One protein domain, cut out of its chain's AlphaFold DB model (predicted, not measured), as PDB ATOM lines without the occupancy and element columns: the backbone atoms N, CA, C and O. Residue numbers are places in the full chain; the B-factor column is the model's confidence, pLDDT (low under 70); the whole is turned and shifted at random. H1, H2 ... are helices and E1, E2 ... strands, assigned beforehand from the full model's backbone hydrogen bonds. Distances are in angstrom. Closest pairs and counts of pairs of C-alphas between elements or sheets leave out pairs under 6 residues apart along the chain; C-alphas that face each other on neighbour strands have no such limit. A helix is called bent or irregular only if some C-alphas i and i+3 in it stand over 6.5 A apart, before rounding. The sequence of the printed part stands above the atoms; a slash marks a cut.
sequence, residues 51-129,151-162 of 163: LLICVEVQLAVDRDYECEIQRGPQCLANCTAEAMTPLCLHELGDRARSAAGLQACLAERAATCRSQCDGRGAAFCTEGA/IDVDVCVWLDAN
ATOM      1  N   LEU A  51      39.108 -21.942   6.403       46.81
ATOM      2  CA  LEU A  51      39.059 -22.396   5.012       46.81
ATOM      3  C   LEU A  51      37.795 -21.863   4.322       46.81
ATOM      4  O   LEU A  51      36.674 -22.182   4.727       46.81
ATOM      5  N   LEU A  52      37.971 -21.089   3.246       46.19
ATOM      6  CA  LEU A  52      36.885 -20.654   2.362       46.19
ATOM      7  C   LEU A  52      36.888 -21.506   1.091       46.19
ATOM      8  O   LEU A  52      37.822 -21.432   0.292       46.19
ATOM      9  N   ILE A  53      35.833 -22.293   0.884       51.84
ATOM     10  CA  ILE A  53      35.630 -23.063  -0.349       51.84
ATOM     11  C   ILE A  53      34.478 -22.423  -1.118       51.84
ATOM     12  O   ILE A  53      33.354 -22.394  -0.620       51.84
ATOM     13  N   CYS A  54      34.744 -21.952  -2.337       50.12
ATOM     14  CA  CYS A  54      33.711 -21.522  -3.276       50.12
ATOM     15  C   CYS A  54      33.611 -22.531  -4.424       50.12
ATOM     16  O   CYS A  54      34.620 -22.873  -5.040       50.12
ATOM     17  N   VAL A  55      32.400 -23.015  -4.693       47.62
ATOM     18  CA  VAL A  55      32.087 -23.900  -5.818       47.62
ATOM     19  C   VAL A  55      31.173 -23.142  -6.773       47.62
ATOM     20  O   VAL A  55      30.110 -22.675  -6.365       47.62
ATOM     21  N   GLU A  56      31.594 -23.038  -8.030       41.22
ATOM     22  CA  GLU A  56      30.777 -22.542  -9.138       41.22
ATOM     23  C   GLU A  56      30.045 -23.737  -9.759       41.22
ATOM     24  O   GLU A  56      30.670 -24.711 -10.192       41.22
ATOM     25  N   VAL A  57      28.713 -23.699  -9.762       43.81
ATOM     26  CA  VAL A  57      27.871 -24.729 -10.376       43.81
ATOM     27  C   VAL A  57      27.208 -24.139 -11.611       43.81
ATOM     28  O   VAL A  57      26.393 -23.225 -11.500       43.81
ATOM     29  N   GLN A  58      27.534 -24.698 -12.777       40.78
ATOM     30  CA  GLN A  58      26.863 -24.389 -14.038       40.78
ATOM     31  C   GLN A  58      25.707 -25.363 -14.247       40.78
ATOM     32  O   GLN A  58      25.915 -26.563 -14.444       40.78
ATOM     33  N   LEU A  59      24.480 -24.846 -14.192       49.16
ATOM     34  CA  LEU A  59      23.277 -25.614 -14.494       49.16
ATOM     35  C   LEU A  59      22.887 -25.367 -15.953       49.16
ATOM     36  O   LEU A  59      22.601 -24.233 -16.334       49.16
ATOM     37  N   ALA A  60      22.876 -26.432 -16.756       45.75
ATOM     38  CA  ALA A  60      22.267 -26.424 -18.080       45.75
ATOM     39  C   ALA A  60      20.796 -26.828 -17.932       45.75
ATOM     40  O   ALA A  60      20.503 -27.960 -17.540       45.75
ATOM     41  N   VAL A  61      19.884 -25.897 -18.202       54.72
ATOM     42  CA  VAL A  61      18.441 -26.170 -18.212       54.72
ATOM     43  C   VAL A  61      18.030 -26.537 -19.638       54.72
ATOM     44  O   VAL A  61      18.479 -25.905 -20.596       54.72
ATOM     45  N   ASP A  62      17.237 -27.603 -19.772       51.59
ATOM     46  CA  ASP A  62      16.754 -28.095 -21.065       51.59
ATOM     47  C   ASP A  62      15.879 -27.041 -21.772       51.59
ATOM     48  O   ASP A  62      15.244 -26.214 -21.112       51.59
ATOM     49  N   ARG A  63      15.864 -27.059 -23.113       55.25
ATOM     50  CA  ARG A  63      15.381 -25.951 -23.975       55.25
ATOM     51  C   ARG A  63      13.898 -25.599 -23.834       55.25
ATOM     52  O   ARG A  63      13.472 -24.583 -24.373       55.25
ATOM     53  N   ASP A  64      13.132 -26.408 -23.119       65.00
ATOM     54  CA  ASP A  64      11.699 -26.202 -22.932       65.00
ATOM     55  C   ASP A  64      11.382 -25.160 -21.854       65.00
ATOM     56  O   ASP A  64      10.210 -24.913 -21.593       65.00
ATOM     57  N   TYR A  65      12.385 -24.555 -21.208       64.38
ATOM     58  CA  TYR A  65      12.175 -23.538 -20.180       64.38
ATOM     59  C   TYR A  65      12.840 -22.210 -20.543       64.38
ATOM     60  O   TYR A  65      14.054 -22.125 -20.729       64.38
ATOM     61  N   GLU A  66      12.040 -21.147 -20.567       72.94
ATOM     62  CA  GLU A  66      12.524 -19.773 -20.659       72.94
ATOM     63  C   GLU A  66      12.682 -19.214 -19.245       72.94
ATOM     64  O   GLU A  66      11.708 -19.076 -18.502       72.94
ATOM     65  N   CYS A  67      13.926 -18.925 -18.852       78.50
ATOM     66  CA  CYS A  67      14.248 -18.379 -17.538       78.50
ATOM     67  C   CYS A  67      14.580 -16.887 -17.631       78.50
ATOM     68  O   CYS A  67      15.533 -16.495 -18.303       78.50
ATOM     69  N   GLU A  68      13.849 -16.058 -16.888       82.44
ATOM     70  CA  GLU A  68      14.117 -14.627 -16.755       82.44
ATOM     71  C   GLU A  68      14.609 -14.304 -15.338       82.44
ATOM     72  O   GLU A  68      14.014 -14.719 -14.340       82.44
ATOM     73  N   ILE A  69      15.691 -13.526 -15.230       83.94
ATOM     74  CA  ILE A  69      16.141 -12.981 -13.944       83.94
ATOM     75  C   ILE A  69      15.391 -11.681 -13.677       83.94
ATOM     76  O   ILE A  69      15.633 -10.665 -14.330       83.94
ATOM     77  N   GLN A  70      14.536 -11.684 -12.660       85.06
ATOM     78  CA  GLN A  70      13.762 -10.510 -12.276       85.06
ATOM     79  C   GLN A  70      14.318  -9.852 -11.013       85.06
ATOM     80  O   GLN A  70      14.925 -10.492 -10.152       85.06
ATOM     81  N   ARG A  71      14.109  -8.535 -10.895       88.69
ATOM     82  CA  ARG A  71      14.583  -7.706  -9.773       88.69
ATOM     83  C   ARG A  71      13.505  -6.739  -9.293       88.69
ATOM     84  O   ARG A  71      12.581  -6.395 -10.030       88.69
ATOM     85  N   GLY A  72      13.658  -6.257  -8.061       87.81
ATOM     86  CA  GLY A  72      12.808  -5.205  -7.509       87.81
ATOM     87  C   GLY A  72      11.361  -5.654  -7.243       87.81
ATOM     88  O   GLY A  72      11.123  -6.826  -6.954       87.81
ATOM     89  N   PRO A  73      10.372  -4.742  -7.322       90.75
ATOM     90  CA  PRO A  73       9.002  -5.026  -6.888       90.75
ATOM     91  C   PRO A  73       8.312  -6.161  -7.652       90.75
ATOM     92  O   PRO A  73       7.540  -6.906  -7.055       90.75
ATOM     93  N   GLN A  74       8.602  -6.314  -8.949       87.44
ATOM     94  CA  GLN A  74       8.036  -7.392  -9.772       87.44
ATOM     95  C   GLN A  74       8.562  -8.768  -9.341       87.44
ATOM     96  O   GLN A  74       7.791  -9.712  -9.211       87.44
ATOM     97  N   CYS A  75       9.849  -8.856  -8.992       89.38
ATOM     98  CA  CYS A  75      10.434 -10.075  -8.432       89.38
ATOM     99  C   CYS A  75       9.734 -10.483  -7.127       89.38
ATOM    100  O   CYS A  75       9.318 -11.627  -6.966       89.38
ATOM    101  N   LEU A  76       9.516  -9.526  -6.216       90.38
ATOM    102  CA  LEU A  76       8.814  -9.783  -4.954       90.38
ATOM    103  C   LEU A  76       7.355 -10.203  -5.167       90.38
ATOM    104  O   LEU A  76       6.856 -11.047  -4.421       90.38
ATOM    105  N   ALA A  77       6.684  -9.633  -6.174       90.56
ATOM    106  CA  ALA A  77       5.323 -10.006  -6.542       90.56
ATOM    107  C   ALA A  77       5.236 -11.453  -7.048       90.56
ATOM    108  O   ALA A  77       4.249 -12.126  -6.766       90.56
ATOM    109  N   ASN A  78       6.285 -11.947  -7.710       89.12
ATOM    110  CA  ASN A  78       6.351 -13.310  -8.236       89.12
ATOM    111  C   ASN A  78       6.815 -14.353  -7.200       89.12
ATOM    112  O   ASN A  78       6.576 -15.546  -7.381       89.12
ATOM    113  N   CYS A  79       7.382 -13.933  -6.062       90.06
ATOM    114  CA  CYS A  79       7.696 -14.805  -4.919       90.06
ATOM    115  C   CYS A  79       6.440 -15.208  -4.112       90.06
ATOM    116  O   CYS A  79       6.323 -14.915  -2.913       90.06
ATOM    117  N   THR A  80       5.482 -15.873  -4.762       90.38
ATOM    118  CA  THR A  80       4.227 -16.337  -4.152       90.38
ATOM    119  C   THR A  80       4.307 -17.797  -3.709       90.38
ATOM    120  O   THR A  80       5.124 -18.579  -4.191       90.38
ATOM    121  N   ALA A  81       3.421 -18.192  -2.793       86.88
ATOM    122  CA  ALA A  81       3.290 -19.594  -2.402       86.88
ATOM    123  C   ALA A  81       2.884 -20.488  -3.589       86.88
ATOM    124  O   ALA A  81       3.331 -21.626  -3.685       86.88
ATOM    125  N   GLU A  82       2.071 -19.971  -4.511       87.69
ATOM    126  CA  GLU A  82       1.620 -20.701  -5.697       87.69
ATOM    127  C   GLU A  82       2.791 -21.024  -6.631       87.69
ATOM    128  O   GLU A  82       2.982 -22.187  -6.985       87.69
ATOM    129  N   ALA A  83       3.658 -20.043  -6.902       82.75
ATOM    130  CA  ALA A  83       4.864 -20.239  -7.709       82.75
ATOM    131  C   ALA A  83       5.843 -21.261  -7.092       82.75
ATOM    132  O   ALA A  83       6.505 -22.004  -7.811       82.75
ATOM    133  N   MET A  84       5.914 -21.344  -5.757       86.06
ATOM    134  CA  MET A  84       6.824 -22.257  -5.041       86.06
ATOM    135  C   MET A  84       6.232 -23.649  -4.784       86.06
ATOM    136  O   MET A  84       6.955 -24.580  -4.426       86.06
ATOM    137  N   THR A  85       4.920 -23.815  -4.960       85.81
ATOM    138  CA  THR A  85       4.220 -25.083  -4.719       85.81
ATOM    139  C   THR A  85       4.790 -26.253  -5.525       85.81
ATOM    140  O   THR A  85       5.092 -27.269  -4.896       85.81
ATOM    141  N   PRO A  86       4.994 -26.169  -6.856       81.19
ATOM    142  CA  PRO A  86       5.532 -27.297  -7.620       81.19
ATOM    143  C   PRO A  86       6.930 -27.711  -7.147       81.19
ATOM    144  O   PRO A  86       7.188 -28.904  -6.981       81.19
ATOM    145  N   LEU A  87       7.796 -26.742  -6.827       80.81
ATOM    146  CA  LEU A  87       9.127 -27.004  -6.278       80.81
ATOM    147  C   LEU A  87       9.041 -27.745  -4.936       80.81
ATOM    148  O   LEU A  87       9.697 -28.767  -4.742       80.81
ATOM    149  N   CYS A  88       8.185 -27.276  -4.027       84.81
ATOM    150  CA  CYS A  88       8.011 -27.897  -2.718       84.81
ATOM    151  C   CYS A  88       7.381 -29.291  -2.784       84.81
ATOM    152  O   CYS A  88       7.760 -30.175  -2.014       84.81
ATOM    153  N   LEU A  89       6.433 -29.513  -3.697       83.69
ATOM    154  CA  LEU A  89       5.861 -30.839  -3.933       83.69
ATOM    155  C   LEU A  89       6.921 -31.809  -4.465       83.69
ATOM    156  O   LEU A  89       6.956 -32.960  -4.030       83.69
ATOM    157  N   HIS A  90       7.804 -31.338  -5.345       81.75
ATOM    158  CA  HIS A  90       8.904 -32.140  -5.868       81.75
ATOM    159  C   HIS A  90       9.939 -32.484  -4.783       81.75
ATOM    160  O   HIS A  90      10.281 -33.651  -4.607       81.75
ATOM    161  N   GLU A  91      10.387 -31.494  -4.006       79.50
ATOM    162  CA  GLU A  91      11.413 -31.660  -2.967       79.50
ATOM    163  C   GLU A  91      10.951 -32.552  -1.805       79.50
ATOM    164  O   GLU A  91      11.687 -33.412  -1.303       79.50
ATOM    165  N   LEU A  92       9.713 -32.353  -1.354       84.06
ATOM    166  CA  LEU A  92       9.171 -33.122  -0.244       84.06
ATOM    167  C   LEU A  92       8.725 -34.519  -0.687       84.06
ATOM    168  O   LEU A  92       8.783 -35.452   0.124       84.06
ATOM    169  N   GLY A  93       8.280 -34.679  -1.937       82.06
ATOM    170  CA  GLY A  93       7.710 -35.921  -2.451       82.06
ATOM    171  C   GLY A  93       6.605 -36.438  -1.528       82.06
ATOM    172  O   GLY A  93       5.666 -35.720  -1.180       82.06
ATOM    173  N   ASP A  94       6.752 -37.662  -1.020       73.25
ATOM    174  CA  ASP A  94       5.798 -38.257  -0.075       73.25
ATOM    175  C   ASP A  94       5.671 -37.509   1.265       73.25
ATOM    176  O   ASP A  94       4.657 -37.644   1.955       73.25
ATOM    177  N   ARG A  95       6.656 -36.683   1.641       65.12
ATOM    178  CA  ARG A  95       6.599 -35.847   2.854       65.12
ATOM    179  C   ARG A  95       5.671 -34.638   2.690       65.12
ATOM    180  O   ARG A  95       5.209 -34.096   3.697       65.12
ATOM    181  N   ALA A  96       5.314 -34.280   1.450       68.81
ATOM    182  CA  ALA A  96       4.340 -33.227   1.157       68.81
ATOM    183  C   ALA A  96       2.922 -33.580   1.638       68.81
ATOM    184  O   ALA A  96       2.073 -32.702   1.757       68.81
ATOM    185  N   ARG A  97       2.660 -34.858   1.961       68.19
ATOM    186  CA  ARG A  97       1.361 -35.334   2.466       68.19
ATOM    187  C   ARG A  97       0.954 -34.689   3.793       68.19
ATOM    188  O   ARG A  97      -0.226 -34.688   4.132       68.19
ATOM    189  N   SER A  98       1.911 -34.152   4.555       82.81
ATOM    190  CA  SER A  98       1.601 -33.346   5.734       82.81
ATOM    191  C   SER A  98       1.457 -31.875   5.341       82.81
ATOM    192  O   SER A  98       2.386 -31.269   4.809       82.81
ATOM    193  N   ALA A  99       0.307 -31.275   5.664       86.06
ATOM    194  CA  ALA A  99       0.084 -29.845   5.444       86.06
ATOM    195  C   ALA A  99       1.172 -28.985   6.117       86.06
ATOM    196  O   ALA A  99       1.587 -27.971   5.568       86.06
ATOM    197  N   ALA A 100       1.686 -29.425   7.272       89.00
ATOM    198  CA  ALA A 100       2.774 -28.753   7.977       89.00
ATOM    199  C   ALA A 100       4.098 -28.762   7.190       89.00
ATOM    200  O   ALA A 100       4.767 -27.735   7.128       89.00
ATOM    201  N   GLY A 101       4.463 -29.889   6.565       86.31
ATOM    202  CA  GLY A 101       5.690 -29.994   5.771       86.31
ATOM    203  C   GLY A 101       5.652 -29.106   4.531       86.31
ATOM    204  O   GLY A 101       6.605 -28.375   4.269       86.31
ATOM    205  N   LEU A 102       4.520 -29.101   3.819       88.56
ATOM    206  CA  LEU A 102       4.336 -28.229   2.660       88.56
ATOM    207  C   LEU A 102       4.412 -26.745   3.051       88.56
ATOM    208  O   LEU A 102       5.112 -25.980   2.398       88.56
ATOM    209  N   GLN A 103       3.754 -26.341   4.142       91.69
ATOM    210  CA  GLN A 103       3.791 -24.951   4.613       91.69
ATOM    211  C   GLN A 103       5.192 -24.504   5.045       91.69
ATOM    212  O   GLN A 103       5.587 -23.379   4.743       91.69
ATOM    213  N   ALA A 104       5.959 -25.377   5.703       89.44
ATOM    214  CA  ALA A 104       7.341 -25.078   6.071       89.44
ATOM    215  C   ALA A 104       8.216 -24.846   4.828       89.44
ATOM    216  O   ALA A 104       8.915 -23.836   4.762       89.44
ATOM    217  N   CYS A 105       8.106 -25.715   3.817       89.19
ATOM    218  CA  CYS A 105       8.833 -25.537   2.560       89.19
ATOM    219  C   CYS A 105       8.435 -24.240   1.847       89.19
ATOM    220  O   CYS A 105       9.300 -23.469   1.441       89.19
ATOM    221  N   LEU A 106       7.134 -23.954   1.737       91.38
ATOM    222  CA  LEU A 106       6.655 -22.730   1.092       91.38
ATOM    223  C   LEU A 106       7.183 -21.472   1.790       91.38
ATOM    224  O   LEU A 106       7.589 -20.527   1.117       91.38
ATOM    225  N   ALA A 107       7.205 -21.462   3.125       90.25
ATOM    226  CA  ALA A 107       7.732 -20.343   3.897       90.25
ATOM    227  C   ALA A 107       9.239 -20.146   3.668       90.25
ATOM    228  O   ALA A 107       9.678 -19.017   3.445       90.25
ATOM    229  N   GLU A 108      10.017 -21.232   3.679       90.19
ATOM    230  CA  GLU A 108      11.460 -21.197   3.436       90.19
ATOM    231  C   GLU A 108      11.775 -20.735   2.010       90.19
ATOM    232  O   GLU A 108      12.486 -19.747   1.820       90.19
ATOM    233  N   ARG A 109      11.170 -21.369   0.999       89.62
ATOM    234  CA  ARG A 109      11.395 -21.035  -0.414       89.62
ATOM    235  C   ARG A 109      10.947 -19.615  -0.753       89.62
ATOM    236  O   ARG A 109      11.660 -18.911  -1.467       89.62
ATOM    237  N   ALA A 110       9.831 -19.143  -0.194       88.38
ATOM    238  CA  ALA A 110       9.406 -17.754  -0.362       88.38
ATOM    239  C   ALA A 110      10.383 -16.762   0.291       88.38
ATOM    240  O   ALA A 110      10.654 -15.709  -0.288       88.38
ATOM    241  N   ALA A 111      10.935 -17.078   1.468       88.19
ATOM    242  CA  ALA A 111      11.948 -16.240   2.111       88.19
ATOM    243  C   ALA A 111      13.244 -16.190   1.288       88.19
ATOM    244  O   ALA A 111      13.775 -15.102   1.055       88.19
ATOM    245  N   THR A 112      13.704 -17.334   0.772       86.69
ATOM    246  CA  THR A 112      14.859 -17.399  -0.133       86.69
ATOM    247  C   THR A 112      14.619 -16.573  -1.397       86.69
ATOM    248  O   THR A 112      15.447 -15.723  -1.717       86.69
ATOM    249  N   CYS A 113      13.475 -16.742  -2.070       87.56
ATOM    250  CA  CYS A 113      13.118 -15.973  -3.267       87.56
ATOM    251  C   CYS A 113      13.183 -14.458  -3.017       87.56
ATOM    252  O   CYS A 113      13.837 -13.729  -3.760       87.56
ATOM    253  N   ARG A 114      12.596 -13.981  -1.909       88.94
ATOM    254  CA  ARG A 114      12.632 -12.554  -1.549       88.94
ATOM    255  C   ARG A 114      14.053 -12.051  -1.306       88.94
ATOM    256  O   ARG A 114      14.410 -10.999  -1.823       88.94
ATOM    257  N   SER A 115      14.877 -12.825  -0.598       85.94
ATOM    258  CA  SER A 115      16.280 -12.454  -0.367       85.94
ATOM    259  C   SER A 115      17.081 -12.333  -1.670       85.94
ATOM    260  O   SER A 115      17.936 -11.460  -1.795       85.94
ATOM    261  N   GLN A 116      16.768 -13.155  -2.676       85.62
ATOM    262  CA  GLN A 116      17.388 -13.064  -3.998       85.62
ATOM    263  C   GLN A 116      16.909 -11.839  -4.785       85.62
ATOM    264  O   GLN A 116      17.725 -11.195  -5.450       85.62
ATOM    265  N   CYS A 117      15.631 -11.462  -4.664       85.00
ATOM    266  CA  CYS A 117      15.089 -10.237  -5.263       85.00
ATOM    267  C   CYS A 117      15.766  -8.958  -4.755       85.00
ATOM    268  O   CYS A 117      15.919  -8.013  -5.533       85.00
ATOM    269  N   ASP A 118      16.176  -8.942  -3.484       83.56
ATOM    270  CA  ASP A 118      16.915  -7.830  -2.872       83.56
ATOM    271  C   ASP A 118      18.404  -7.818  -3.275       83.56
ATOM    272  O   ASP A 118      19.080  -6.794  -3.154       83.56
ATOM    273  N   GLY A 119      18.921  -8.951  -3.762       83.75
ATOM    274  CA  GLY A 119      20.297  -9.123  -4.220       83.75
ATOM    275  C   GLY A 119      20.457  -8.961  -5.735       83.75
ATOM    276  O   GLY A 119      20.209  -7.906  -6.318       83.75
ATOM    277  N   ARG A 120      20.939 -10.022  -6.395       80.50
ATOM    278  CA  ARG A 120      21.211 -10.034  -7.845       80.50
ATOM    279  C   ARG A 120      19.979 -10.350  -8.704       80.50
ATOM    280  O   ARG A 120      20.091 -10.330  -9.933       80.50
ATOM    281  N   GLY A 121      18.819 -10.561  -8.087       78.81
ATOM    282  CA  GLY A 121      17.586 -11.015  -8.725       78.81
ATOM    283  C   GLY A 121      17.338 -12.505  -8.515       78.81
ATOM    284  O   GLY A 121      18.267 -13.254  -8.215       78.81
ATOM    285  N   ALA A 122      16.081 -12.914  -8.670       79.94
ATOM    286  CA  ALA A 122      15.669 -14.316  -8.662       79.94
ATOM    287  C   ALA A 122      15.336 -14.762 -10.091       79.94
ATOM    288  O   ALA A 122      14.795 -13.980 -10.877       79.94
ATOM    289  N   ALA A 123      15.681 -16.005 -10.427       82.31
ATOM    290  CA  ALA A 123      15.346 -16.602 -11.713       82.31
ATOM    291  C   ALA A 123      13.939 -17.204 -11.662       82.31
ATOM    292  O   ALA A 123      13.627 -17.995 -10.770       82.31
ATOM    293  N   PHE A 124      13.109 -16.847 -12.636       81.44
ATOM    294  CA  PHE A 124      11.786 -17.418 -12.840       81.44
ATOM    295  C   PHE A 124      11.786 -18.122 -14.187       81.44
ATOM    296  O   PHE A 124      11.962 -17.477 -15.216       81.44
ATOM    297  N   CYS A 125      11.628 -19.441 -14.158       78.88
ATOM    298  CA  CYS A 125      11.556 -20.258 -15.358       78.88
ATOM    299  C   CYS A 125      10.101 -20.627 -15.621       78.88
ATOM    300  O   CYS A 125       9.433 -21.184 -14.749       78.88
ATOM    301  N   THR A 126       9.621 -20.321 -16.815       74.56
ATOM    302  CA  THR A 126       8.345 -20.817 -17.326       74.56
ATOM    303  C   THR A 126       8.628 -21.873 -18.373       74.56
ATOM    304  O   THR A 126       9.637 -21.775 -19.070       74.56
ATOM    305  N   GLU A 127       7.752 -22.872 -18.496       69.69
ATOM    306  CA  GLU A 127       7.742 -23.683 -19.715       69.69
ATOM    307  C   GLU A 127       7.622 -22.700 -20.885       69.69
ATOM    308  O   GLU A 127       6.690 -21.889 -20.932       69.69
ATOM    309  N   GLY A 128       8.631 -22.689 -21.753       61.91
ATOM    310  CA  GLY A 128       8.596 -21.936 -22.990       61.91
ATOM    311  C   GLY A 128       7.350 -22.356 -23.748       61.91
ATOM    312  O   GLY A 128       6.922 -23.512 -23.657       61.91
ATOM    313  N   ALA A 129       6.741 -21.417 -24.472       48.91
ATOM    314  CA  ALA A 129       5.710 -21.773 -25.427       48.91
ATOM    315  C   ALA A 129       6.316 -22.860 -26.310       48.91
ATOM    316  O   ALA A 129       7.239 -22.595 -27.081       48.91
ATOM    317  N   ILE A 151      22.967 -21.058 -16.074       46.62
ATOM    318  CA  ILE A 151      22.830 -20.332 -14.810       46.62
ATOM    319  C   ILE A 151      24.078 -20.635 -13.982       46.62
ATOM    320  O   ILE A 151      24.288 -21.784 -13.586       46.62
ATOM    321  N   ASP A 152      24.880 -19.603 -13.729       38.41
ATOM    322  CA  ASP A 152      26.047 -19.668 -12.848       38.41
ATOM    323  C   ASP A 152      25.597 -19.454 -11.396       38.41
ATOM    324  O   ASP A 152      25.056 -18.399 -11.043       38.41
ATOM    325  N   VAL A 153      25.800 -20.461 -10.543       46.06
ATOM    326  CA  VAL A 153      25.534 -20.366  -9.103       46.06
ATOM    327  C   VAL A 153      26.845 -20.487  -8.336       46.06
ATOM    328  O   VAL A 153      27.457 -21.553  -8.309       46.06
ATOM    329  N   ASP A 154      27.237 -19.407  -7.659       40.91
ATOM    330  CA  ASP A 154      28.374 -19.390  -6.739       40.91
ATOM    331  C   ASP A 154      27.913 -19.754  -5.322       40.91
ATOM    332  O   ASP A 154      27.133 -19.022  -4.702       40.91
ATOM    333  N   VAL A 155      28.415 -20.862  -4.775       49.03
ATOM    334  CA  VAL A 155      28.191 -21.241  -3.372       49.03
ATOM    335  C   VAL A 155      29.514 -21.199  -2.624       49.03
ATOM    336  O   VAL A 155      30.414 -21.983  -2.914       49.03
ATOM    337  N   CYS A 156      29.623 -20.317  -1.631       51.25
ATOM    338  CA  CYS A 156      30.791 -20.228  -0.757       51.25
ATOM    339  C   CYS A 156      30.449 -20.714   0.655       51.25
ATOM    340  O   CYS A 156      29.492 -20.234   1.265       51.25
ATOM    341  N   VAL A 157      31.242 -21.649   1.180       44.56
ATOM    342  CA  VAL A 157      31.108 -22.190   2.539       44.56
ATOM    343  C   VAL A 157      32.359 -21.853   3.345       44.56
ATOM    344  O   VAL A 157      33.481 -22.065   2.881       44.56
ATOM    345  N   TRP A 158      32.140 -21.348   4.558       42.56
ATOM    346  CA  TRP A 158      33.177 -21.114   5.558       42.56
ATOM    347  C   TRP A 158      33.276 -22.336   6.468       42.56
ATOM    348  O   TRP A 158      32.275 -22.744   7.063       42.56
ATOM    349  N   LEU A 159      34.464 -22.928   6.556       42.91
ATOM    350  CA  LEU A 159      34.760 -23.996   7.503       42.91
ATOM    351  C   LEU A 159      35.650 -23.431   8.608       42.91
ATOM    352  O   LEU A 159      36.767 -22.991   8.341       42.91
ATOM    353  N   ASP A 160      35.130 -23.466   9.830       38.94
ATOM    354  CA  ASP A 160      35.865 -23.170  11.057       38.94
ATOM    355  C   ASP A 160      36.182 -24.506  11.743       38.94
ATOM    356  O   ASP A 160      35.276 -25.237  12.164       38.94
ATOM    357  N   ALA A 161      37.464 -24.867  11.769       46.38
ATOM    358  CA  ALA A 161      37.957 -26.048  12.460       46.38
ATOM    359  C   ALA A 161      38.842 -25.609  13.631       46.38
ATOM    360  O   ALA A 161      40.026 -25.321  13.461       46.38
ATOM    361  N   ASN A 162      38.248 -25.593  14.826       37.53
ATOM    362  CA  ASN A 162      38.975 -25.448  16.083       37.53
ATOM    363  C   ASN A 162      39.548 -26.814  16.491       37.53
ATOM    364  O   ASN A 162      38.781 -27.764  16.680       37.53
TER     365      ASN A 162
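AT A GLANCE: This is residues 51 to 129 and 151 to 162 of the 163 residues of an uncharacterized protein of Nannocystis exedens (UniProt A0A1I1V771). A long ribbon of two antiparallel strands, E1 and E4, runs out like an arm from a body of three helices and a second, smaller two-stranded ribbon, E2 and E3. In the body the long helix H3 has the short helix H1 packed on its end nearest E2 and E3, while the kinked helix H2 packs along its earlier part as a helical hairpin. The printed part has 91 residues with three named helices and four named strands, in the order E1 E2 H1 H2 H3 E3 E4; both sheets, E1 - E4 and E2 - E3, are antiparallel, and the class is mixed, helices and strands. The whole is loose, with a radius of gyration of the C-alphas of 15.5 A and spans of 44 by 33 by 28 A.

HOW THE PARTS SIT: Begin with E1, residues 51 to 61, and its antiparallel neighbour E4, residues 151 to 161, at 158 degrees between directions; N 55 and O 155 are within hydrogen-bond range at 2.9 A, and N 151 and O 59 at 3.2 A. E2, residues 65 to 70, meets E1 only through their link. E2 and E3, residues 122 to 127, are antiparallel at 154 degrees, with N 68 and O 124 at 2.9 A. H3, residues 99 to 118, comes closest to E3 at the C-alphas of Gln 116 and Ala 122, 5.1 A apart. H1, residues 72 to 78, touches H3 at the latter's residues 113 to 118 alone, the closest C-alphas being those of Cys 75 and Cys 117, 5.6 A; they run opposite ways at a shallow tilt of 21 degrees. H2, residues 81 to 97, touches residues 101 to 110 of H3 alone, closest at the C-alphas of Ala 96 and Leu 102, 5.2 A. H2 and H3 form a helical hairpin, opposite ways at a steep tilt of 40 degrees. H2 is irregular, with C-alphas 91 and 94 9.1 A apart and a kink of 97 degrees near residue 91. Every O i to N i+4 pair is within hydrogen-bond range in H1 and H3, but 7 of 13 in H2. E1 and E4 are each apart from H1, H2, H3 and E3.

IN THESE COORDINATES: Find C-alpha 51 at (39.059, -22.396, 5.012); from there E1 runs 31.3 A to C-alpha 61. E2 covers 15.3 A, H1 10.4 A and H2 16.6 A. Find C-alpha 99 at (0.084, -29.845, 5.444), where H3 begins its 28.9 A. E3 covers 16.5 A, and E4 runs 31.7 A to C-alpha 161 at (37.957, -26.048, 12.460).

THE WHOLE: The C-alphas of Ala 129 and Asn 162, the two farthest apart, are 53.3 A apart. Residues 130 to 150 are not printed, and C-alphas 129 and 151 are 20.2 A apart across this cut. The links printed whole are tight. Mean pLDDT of the printed part is 72.6; residues 51 to 65, 95 to 97, 127 to 129 and 151 to 162 are under 70.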